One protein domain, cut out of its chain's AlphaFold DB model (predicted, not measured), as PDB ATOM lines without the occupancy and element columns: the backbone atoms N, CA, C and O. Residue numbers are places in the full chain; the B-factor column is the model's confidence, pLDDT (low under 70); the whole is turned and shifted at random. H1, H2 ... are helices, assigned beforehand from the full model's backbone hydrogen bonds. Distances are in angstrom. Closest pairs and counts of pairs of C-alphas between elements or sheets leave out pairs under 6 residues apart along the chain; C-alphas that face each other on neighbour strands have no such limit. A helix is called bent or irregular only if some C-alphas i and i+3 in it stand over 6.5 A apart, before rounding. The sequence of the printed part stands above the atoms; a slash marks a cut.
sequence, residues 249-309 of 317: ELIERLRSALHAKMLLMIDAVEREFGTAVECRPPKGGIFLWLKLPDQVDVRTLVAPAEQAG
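AT A GLANCE: This is residues 249 to 309 of the 317 residues of the protein "PLP-dependent aminotransferase family protein" of Azospirillum oleiclasticum (UniProt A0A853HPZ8). Picture one long straight helix, H1, with a long looping stretch that leaves its far end, runs back alongside it, folds back on itself near Gly 285 and returns. Beyond that end a short helix, H2, sticks out with residues 294 to 309, clear of H1. The printed part has 61 residues with two named helices, H1 then H2, and no named strand; the class is all helix. The whole is loose, with a radius of gyration of the C-alphas of 14.1 A, and elongated, spanning 44 by 25 by 17 A.

IN THESE COORDINATES: Find C-alpha 249 at (203.514, 16.386, 36.937); from there H1, residues 249 to 273, runs 35.9 A to C-alpha 273 at (210.868, 1.385, 5.109). Go on through residues 274 to 297, which hold no named element, to H2, residues 298 to 307, ending at C-alpha 307 at (192.320, 7.123, 0.135).

HOW THE PARTS SIT: Look first along H1, where every O i to N i+4 pair is within hydrogen-bond range; in H2 it is 3 of 6, beside 5 of 7 O i to N i+3 pairs. H2 is only just irregular: C-alphas 300 and 303 are 6.9 A apart. H1 and H2 are apart, with no C-alpha of the one within 8 A of the other. Between them, residues 278 to 279 form a short antiparallel pairing with residues 290 to 291.

THE WHOLE: The C-alphas of Glu 249 and Gln 295 are the two farthest apart, at 44.9 A. Residues 294 to 309, of which 298 to 307 belong to H2, stand free; the other 45 residues span 40 by 15 by 10 A. The link from H1 to H2 is long, with 24 residues. The printed part has no cut, its mean pLDDT is 94.0, and no printed residue is under 70.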
ATOM      1  N   GLU A 249     204.189  17.692  37.080       90.00
ATOM      2  CA  GLU A 249     203.514  16.386  36.937       90.00
ATOM      3  C   GLU A 249     202.886  16.171  35.551       90.00
ATOM      4  O   GLU A 249     203.080  15.130  34.916       90.00
ATOM      5  N   LEU A 250     202.150  17.169  35.049       90.56
ATOM      6  CA  LEU A 250     201.501  17.080  33.740       90.56
ATOM      7  C   LEU A 250     202.518  16.871  32.619       90.56
ATOM      8  O   LEU A 250     202.282  16.072  31.713       90.56
ATOM      9  N   ILE A 251     203.635  17.591  32.683       92.06
ATOM     10  CA  ILE A 251     204.645  17.600  31.630       92.06
ATOM     11  C   ILE A 251     205.423  16.289  31.634       92.06
ATOM     12  O   ILE A 251     205.618  15.719  30.565       92.06
ATOM     13  N   GLU A 252     205.763  15.745  32.802       93.75
ATOM     14  CA  GLU A 252     206.422  14.436  32.888       93.75
ATOM     15  C   GLU A 252     205.531  13.299  32.376       93.75
ATOM     16  O   GLU A 252     205.984  12.427  31.624       93.75
ATOM     17  N   ARG A 253     204.226  13.344  32.678       93.44
ATOM     18  CA  ARG A 253     203.267  12.390  32.107       93.44
ATOM     19  C   ARG A 253     203.161  12.527  30.586       93.44
ATOM     20  O   ARG A 253     203.120  11.513  29.887       93.44
ATOM     21  N   LEU A 254     203.107  13.758  30.069       94.12
ATOM     22  CA  LEU A 254     203.061  14.021  28.627       94.12
ATOM     23  C   LEU A 254     204.329  13.523  27.925       94.12
ATOM     24  O   LEU A 254     204.215  12.804  26.935       94.12
ATOM     25  N   ARG A 255     205.516  13.846  28.456       95.75
ATOM     26  CA  ARG A 255     206.811  13.380  27.938       95.75
ATOM     27  C   ARG A 255     206.868  11.864  27.877       95.75
ATOM     28  O   ARG A 255     207.157  11.322  26.820       95.75
ATOM     29  N   SER A 256     206.506  11.185  28.965       95.44
ATOM     30  CA  SER A 256     206.517   9.719  29.031       95.44
ATOM     31  C   SER A 256     205.614   9.092  27.963       95.44
ATOM     32  O   SER A 256     206.036   8.202  27.226       95.44
ATOM     33  N   ALA A 257     204.380   9.589  27.831       96.19
ATOM     34  CA  ALA A 257     203.427   9.073  26.852       96.19
ATOM     35  C   ALA A 257     203.853   9.352  25.400       96.19
ATOM     36  O   ALA A 257     203.682   8.495  24.534       96.19
ATOM     37  N   LEU A 258     204.392  10.542  25.116       96.81
ATOM     38  CA  LEU A 258     204.854  10.916  23.777       96.81
ATOM     39  C   LEU A 258     206.139  10.181  23.389       96.81
ATOM     40  O   LEU A 258     206.235   9.708  22.261       96.81
ATOM     41  N   HIS A 259     207.073  10.013  24.323       96.25
ATOM     42  CA  HIS A 259     208.308   9.268  24.105       96.25
ATOM     43  C   HIS A 259     208.021   7.798  23.766       96.25
ATOM     44  O   HIS A 259     208.544   7.276  22.788       96.25
ATOM     45  N   ALA A 260     207.101   7.150  24.494       96.25
ATOM     46  CA  ALA A 260     206.683   5.781  24.184       96.25
ATOM     47  C   ALA A 260     206.059   5.659  22.781       96.25
ATOM     48  O   ALA A 260     206.358   4.720  22.048       96.25
ATOM     49  N   LYS A 261     205.223   6.628  22.375       96.88
ATOM     50  CA  LYS A 261     204.657   6.676  21.015       96.88
ATOM     51  C   LYS A 261     205.730   6.882  19.949       96.88
ATOM     52  O   LYS A 261     205.665   6.237  18.910       96.88
ATOM     53  N   MET A 262     206.698   7.760  20.206       96.06
ATOM     54  CA  MET A 262     207.814   8.028  19.302       96.06
ATOM     55  C   MET A 262     208.623   6.754  19.041       96.06
ATOM     56  O   MET A 262     208.820   6.411  17.881       96.06
ATOM     57  N   LEU A 263     208.985   6.002  20.088       95.56
ATOM     58  CA  LEU A 263     209.718   4.739  19.939       95.56
ATOM     59  C   LEU A 263     208.950   3.723  19.080       95.56
ATOM     60  O   LEU A 263     209.531   3.112  18.189       95.56
ATOM     61  N   LEU A 264     207.637   3.587  19.299       96.69
ATOM     62  CA  LEU A 264     206.785   2.706  18.491       96.69
ATOM     63  C   LEU A 264     206.704   3.152  17.024       96.69
ATOM     64  O   LEU A 264     206.679   2.314  16.126       96.69
ATOM     65  N   MET A 265     206.638   4.461  16.769       95.75
ATOM     66  CA  MET A 265     206.610   4.992  15.405       95.75
ATOM     67  C   MET A 265     207.946   4.788  14.688       95.75
ATOM     68  O   MET A 265     207.934   4.450  13.511       95.75
ATOM     69  N   ILE A 266     209.075   4.964  15.379       95.12
ATOM     70  CA  ILE A 266     210.405   4.728  14.803       95.12
ATOM     71  C   ILE A 266     210.595   3.251  14.463       95.12
ATOM     72  O   ILE A 266     210.945   2.964  13.325       95.12
ATOM     73  N   ASP A 267     210.272   2.332  15.378       95.75
ATOM     74  CA  ASP A 267     210.328   0.884  15.109       95.75
ATOM     75  C   ASP A 267     209.481   0.501  13.885       95.75
ATOM     76  O   ASP A 267     209.926  -0.239  13.008       95.75
ATOM     77  N   ALA A 268     208.273   1.065  13.771       96.00
ATOM     78  CA  ALA A 268     207.429   0.845  12.603       96.00
ATOM     79  C   ALA A 268     208.061   1.407  11.318       96.00
ATOM     80  O   ALA A 268     208.060   0.729  10.296       96.00
ATOM     81  N   VAL A 269     208.621   2.619  11.347       95.31
ATOM     82  CA  VAL A 269     209.284   3.202  10.170       95.31
ATOM     83  C   VAL A 269     210.492   2.365   9.750       95.31
ATOM     84  O   VAL A 269     210.619   2.047   8.570       95.31
ATOM     85  N   GLU A 270     211.338   1.958  10.692       94.00
ATOM     86  CA  GLU A 270     212.510   1.121  10.420       94.00
ATOM     87  C   GLU A 270     212.111  -0.243   9.847       94.00
ATOM     88  O   GLU A 270     212.717  -0.706   8.879       94.00
ATOM     89  N   ARG A 271     211.055  -0.870  10.380       96.25
ATOM     90  CA  ARG A 271     210.556  -2.161   9.892       96.25
ATOM     91  C   ARG A 271     209.964  -2.079   8.485       96.25
ATOM     92  O   ARG A 271     210.227  -2.966   7.677       96.25
ATOM     93  N   GLU A 272     209.149  -1.063   8.202       95.44
ATOM     94  CA  GLU A 272     208.404  -0.975   6.937       95.44
ATOM     95  C   GLU A 272     209.218  -0.321   5.804       95.44
ATOM     96  O   GLU A 272     209.077  -0.707   4.645       95.44
ATOM     97  N   PHE A 273     210.081   0.655   6.114       93.38
ATOM     98  CA  PHE A 273     210.868   1.385   5.109       93.38
ATOM     99  C   PHE A 273     212.339   0.956   5.044       93.38
ATOM    100  O   PHE A 273     213.010   1.252   4.049       93.38
ATOM    101  N   GLY A 274     212.866   0.276   6.066       90.38
ATOM    102  CA  GLY A 274     214.288  -0.055   6.145       90.38
ATOM    103  C   GLY A 274     215.158   1.193   5.974       90.38
ATOM    104  O   GLY A 274     214.960   2.204   6.638       90.38
ATOM    105  N   THR A 275     216.099   1.148   5.030       89.38
ATOM    106  CA  THR A 275     216.994   2.276   4.715       89.38
ATOM    107  C   THR A 275     216.460   3.201   3.619       89.38
ATOM    108  O   THR A 275     217.192   4.076   3.159       89.38
ATOM    109  N   ALA A 276     215.233   2.994   3.130       92.19
ATOM    110  CA  ALA A 276     214.675   3.792   2.037       92.19
ATOM    111  C   ALA A 276     214.258   5.202   2.480       92.19
ATOM    112  O   ALA A 276     214.147   6.092   1.641       92.19
ATOM    113  N   VAL A 277     214.016   5.402   3.777       93.00
ATOM    114  CA  VAL A 277     213.616   6.683   4.364       93.00
ATOM    115  C   VAL A 277     214.626   7.068   5.431       93.00
ATOM    116  O   VAL A 277     214.947   6.272   6.310       93.00
ATOM    117  N   GLU A 278     215.101   8.308   5.383       91.31
ATOM    118  CA  GLU A 278     215.855   8.880   6.490       91.31
ATOM    119  C   GLU A 278     214.861   9.346   7.562       91.31
ATOM    120  O   GLU A 278     214.063  10.265   7.358       91.31
ATOM    121  N   CYS A 279     214.912   8.679   8.711       91.94
ATOM    122  CA  CYS A 279     214.127   8.988   9.895       91.94
ATOM    123  C   CYS A 279     215.095   9.168  11.058       91.94
ATOM    124  O   CYS A 279     215.764   8.223  11.472       91.94
ATOM    125  N   ARG A 280     215.204  10.392  11.572       88.25
ATOM    126  CA  ARG A 280     216.027  10.664  12.752       88.25
ATOM    127  C   ARG A 280     215.138  10.725  13.984       88.25
ATOM    128  O   ARG A 280     214.114  11.412  13.932       88.25
ATOM    129  N   PRO A 281     215.528  10.083  15.098       92.31
ATOM    130  CA  PRO A 281     214.801  10.233  16.344       92.31
ATOM    131  C   PRO A 281     214.740  11.711  16.748       92.31
ATOM    132  O   PRO A 281     215.790  12.343  16.915       92.31
ATOM    133  N   PRO A 282     213.538  12.297  16.889       94.94
ATOM    134  CA  PRO A 282     213.420  13.674  17.331       94.94
ATOM    135  C   PRO A 282     213.889  13.761  18.783       94.94
ATOM    136  O   PRO A 282     213.670  12.840  19.570       94.94
ATOM    137  N   LYS A 283     214.481  14.892  19.175       95.69
ATOM    138  CA  LYS A 283     214.972  15.110  20.550       95.69
ATOM    139  C   LYS A 283     213.847  15.521  21.527       95.69
ATOM    140  O   LYS A 283     214.093  15.827  22.694       95.69
ATOM    141  N   GLY A 284     212.606  15.577  21.040       96.50
ATOM    142  CA  GLY A 284     211.415  15.966  21.786       96.50
ATOM    143  C   GLY A 284     210.179  16.097  20.897       96.50
ATOM    144  O   GLY A 284     210.241  15.913  19.683       96.50
ATOM    145  N   GLY A 285     209.067  16.526  21.489       95.19
ATOM    146  CA  GLY A 285     207.939  17.094  20.746       95.19
ATOM    147  C   GLY A 285     206.858  16.105  20.334       95.19
ATOM    148  O   GLY A 285     206.519  15.184  21.070       95.19
ATOM    149  N   ILE A 286     206.229  16.389  19.192       95.00
ATOM    150  CA  ILE A 286     205.031  15.681  18.706       95.00
ATOM    151  C   ILE A 286     205.091  15.343  17.211       95.00
ATOM    152  O   ILE A 286     204.077  14.947  16.640       95.00
ATOM    153  N   PHE A 287     206.245  15.542  16.572       93.31
ATOM    154  CA  PHE A 287     206.439  15.303  15.145       93.31
ATOM    155  C   PHE A 287     207.525  14.262  14.924       93.31
ATOM    156  O   PHE A 287     208.474  14.172  15.700       93.31
ATOM    157  N   LEU A 288     207.375  13.514  13.838       93.94
ATOM    158  CA  LEU A 288     208.403  12.656  13.276       93.94
ATOM    159  C   LEU A 288     208.636  13.122  11.840       93.94
ATOM    160  O   LEU A 288     207.683  13.197  11.062       93.94
ATOM    161  N   TRP A 289     209.876  13.474  11.512       92.94
ATOM    162  CA  TRP A 289     210.245  13.942  10.181       92.94
ATOM    163  C   TRP A 289     210.827  12.799   9.361       92.94
ATOM    164  O   TRP A 289     211.816  12.186   9.762       92.94
ATOM    165  N   LEU A 290     210.199  12.528   8.220       93.62
ATOM    166  CA  LEU A 290     210.595  11.473   7.298       93.62
ATOM    167  C   LEU A 290     211.078  12.109   6.002       93.62
ATOM    168  O   LEU A 290     210.296  12.747   5.295       93.62
ATOM    169  N   LYS A 291     212.355  11.912   5.677       91.75
ATOM    170  CA  LYS A 291     212.905  12.307   4.385       91.75
ATOM    171  C   LYS A 291     212.912  11.092   3.460       91.75
ATOM    172  O   LYS A 291     213.654  10.134   3.667       91.75
ATOM    173  N   LEU A 292     212.046  11.137   2.452       92.44
ATOM    174  CA  LEU A 292     212.033  10.168   1.359       92.44
ATOM    175  C   LEU A 292     213.195  10.459   0.387       92.44
ATOM    176  O   LEU A 292     213.764  11.552   0.435       92.44
ATOM    177  N   PRO A 293     213.559   9.510  -0.494       92.00
ATOM    178  CA  PRO A 293     214.596   9.732  -1.496       92.00
ATOM    179  C   PRO A 293     214.284  10.945  -2.379       92.00
ATOM    180  O   PRO A 293     213.123  11.165  -2.717       92.00
ATOM    181  N   ASP A 294     215.313  11.684  -2.803       89.88
ATOM    182  CA  ASP A 294     215.163  12.967  -3.514       89.88
ATOM    183  C   ASP A 294     214.334  12.859  -4.814       89.88
ATOM    184  O   ASP A 294     213.730  13.832  -5.259       89.88
ATOM    185  N   GLN A 295     214.260  11.670  -5.421       91.12
ATOM    186  CA  GLN A 295     213.435  11.396  -6.602       91.12
ATOM    187  C   GLN A 295     211.927  11.247  -6.317       91.12
ATOM    188  O   GLN A 295     211.145  11.100  -7.257       91.12
ATOM    189  N   VAL A 296     211.507  11.220  -5.049       92.12
ATOM    190  CA  VAL A 296     210.105  11.033  -4.661       92.12
ATOM    191  C   VAL A 296     209.449  12.380  -4.387       92.12
ATOM    192  O   VAL A 296     209.716  13.025  -3.376       92.12
ATOM    193  N   ASP A 297     208.498  12.765  -5.239       91.69
ATOM    194  CA  ASP A 297     207.607  13.885  -4.940       91.69
ATOM    195  C   ASP A 297     206.540  13.453  -3.924       91.69
ATOM    196  O   ASP A 297     205.491  12.897  -4.266       91.69
ATOM    197  N   VAL A 298     206.810  13.742  -2.652       92.50
ATOM    198  CA  VAL A 298     205.940  13.437  -1.507       92.50
ATOM    199  C   VAL A 298     204.527  14.021  -1.671       92.50
ATOM    200  O   VAL A 298     203.566  13.457  -1.144       92.50
ATOM    201  N   ARG A 299     204.344  15.111  -2.430       92.25
ATOM    202  CA  ARG A 299     203.016  15.713  -2.643       92.25
ATOM    203  C   ARG A 299     202.107  14.808  -3.467       92.25
ATOM    204  O   ARG A 299     200.901  14.786  -3.232       92.25
ATOM    205  N   THR A 300     202.677  14.020  -4.379       94.38
ATOM    206  CA  THR A 300     201.921  13.033  -5.168       94.38
ATOM    207  C   THR A 300     201.362  11.900  -4.308       94.38
ATOM    208  O   THR A 300     200.393  11.254  -4.704       94.38
ATOM    209  N   LEU A 301     201.921  11.693  -3.109       94.19
ATOM    210  CA  LEU A 301     201.504  10.652  -2.171       94.19
ATOM    211  C   LEU A 301     200.343  11.078  -1.264       94.19
ATOM    212  O   LEU A 301     199.736  10.212  -0.641       94.19
ATOM    213  N   VAL A 302     199.997  12.370  -1.203       95.50
ATOM    214  CA  VAL A 302     198.943  12.882  -0.304       95.50
ATOM    215  C   VAL A 302     197.580  12.271  -0.634       95.50
ATOM    216  O   VAL A 302     196.953  11.674   0.235       95.50
ATOM    217  N   ALA A 303     197.136  12.346  -1.892       96.06
ATOM    218  CA  ALA A 303     195.826  11.813  -2.279       96.06
ATOM    219  C   ALA A 303     195.730  10.272  -2.149       96.06
ATOM    220  O   ALA A 303     194.739   9.792  -1.597       96.06
ATOM    221  N   PRO A 304     196.731   9.473  -2.584       96.50
ATOM    222  CA  PRO A 304     196.750   8.034  -2.313       96.50
ATOM    223  C   PRO A 304     196.740   7.688  -0.818       96.50
ATOM    224  O   PRO A 304     196.048   6.756  -0.412       96.50
ATOM    225  N   ALA A 305     197.472   8.440   0.009       95.56
ATOM    226  CA  ALA A 305     197.479   8.246   1.455       95.56
ATOM    227  C   ALA A 305     196.098   8.498   2.068       95.56
ATOM    228  O   ALA A 305     195.615   7.664   2.832       95.56
ATOM    229  N   GLU A 306     195.426   9.584   1.682       96.12
ATOM    230  CA  GLU A 306     194.077   9.898   2.161       96.12
ATOM    231  C   GLU A 306     193.069   8.803   1.788       96.12
ATOM    232  O   GLU A 306     192.263   8.397   2.627       96.12
ATOM    233  N   GLN A 307     193.148   8.260   0.567       96.94
ATOM    234  CA  GLN A 307     192.320   7.123   0.135       96.94
ATOM    235  C   GLN A 307     192.574   5.858   0.969       96.94
ATOM    236  O   GLN A 307     191.661   5.057   1.167       96.94
ATOM    237  N   ALA A 308     193.793   5.698   1.487       96.38
ATOM    238  CA  ALA A 308     194.172   4.629   2.404       96.38
ATOM    239  C   ALA A 308     193.890   4.958   3.887       96.38
ATOM    240  O   ALA A 308     194.208   4.154   4.762       96.38
ATOM    241  N   GLY A 309     193.293   6.117   4.195       96.31
ATOM    242  CA  GLY A 309     192.988   6.550   5.563       96.31
ATOM    243  C   GLY A 309     194.181   7.124   6.338       96.31
ATOM    244  O   GLY A 309     194.107   7.254   7.561       96.31
TER     245      GLY A 309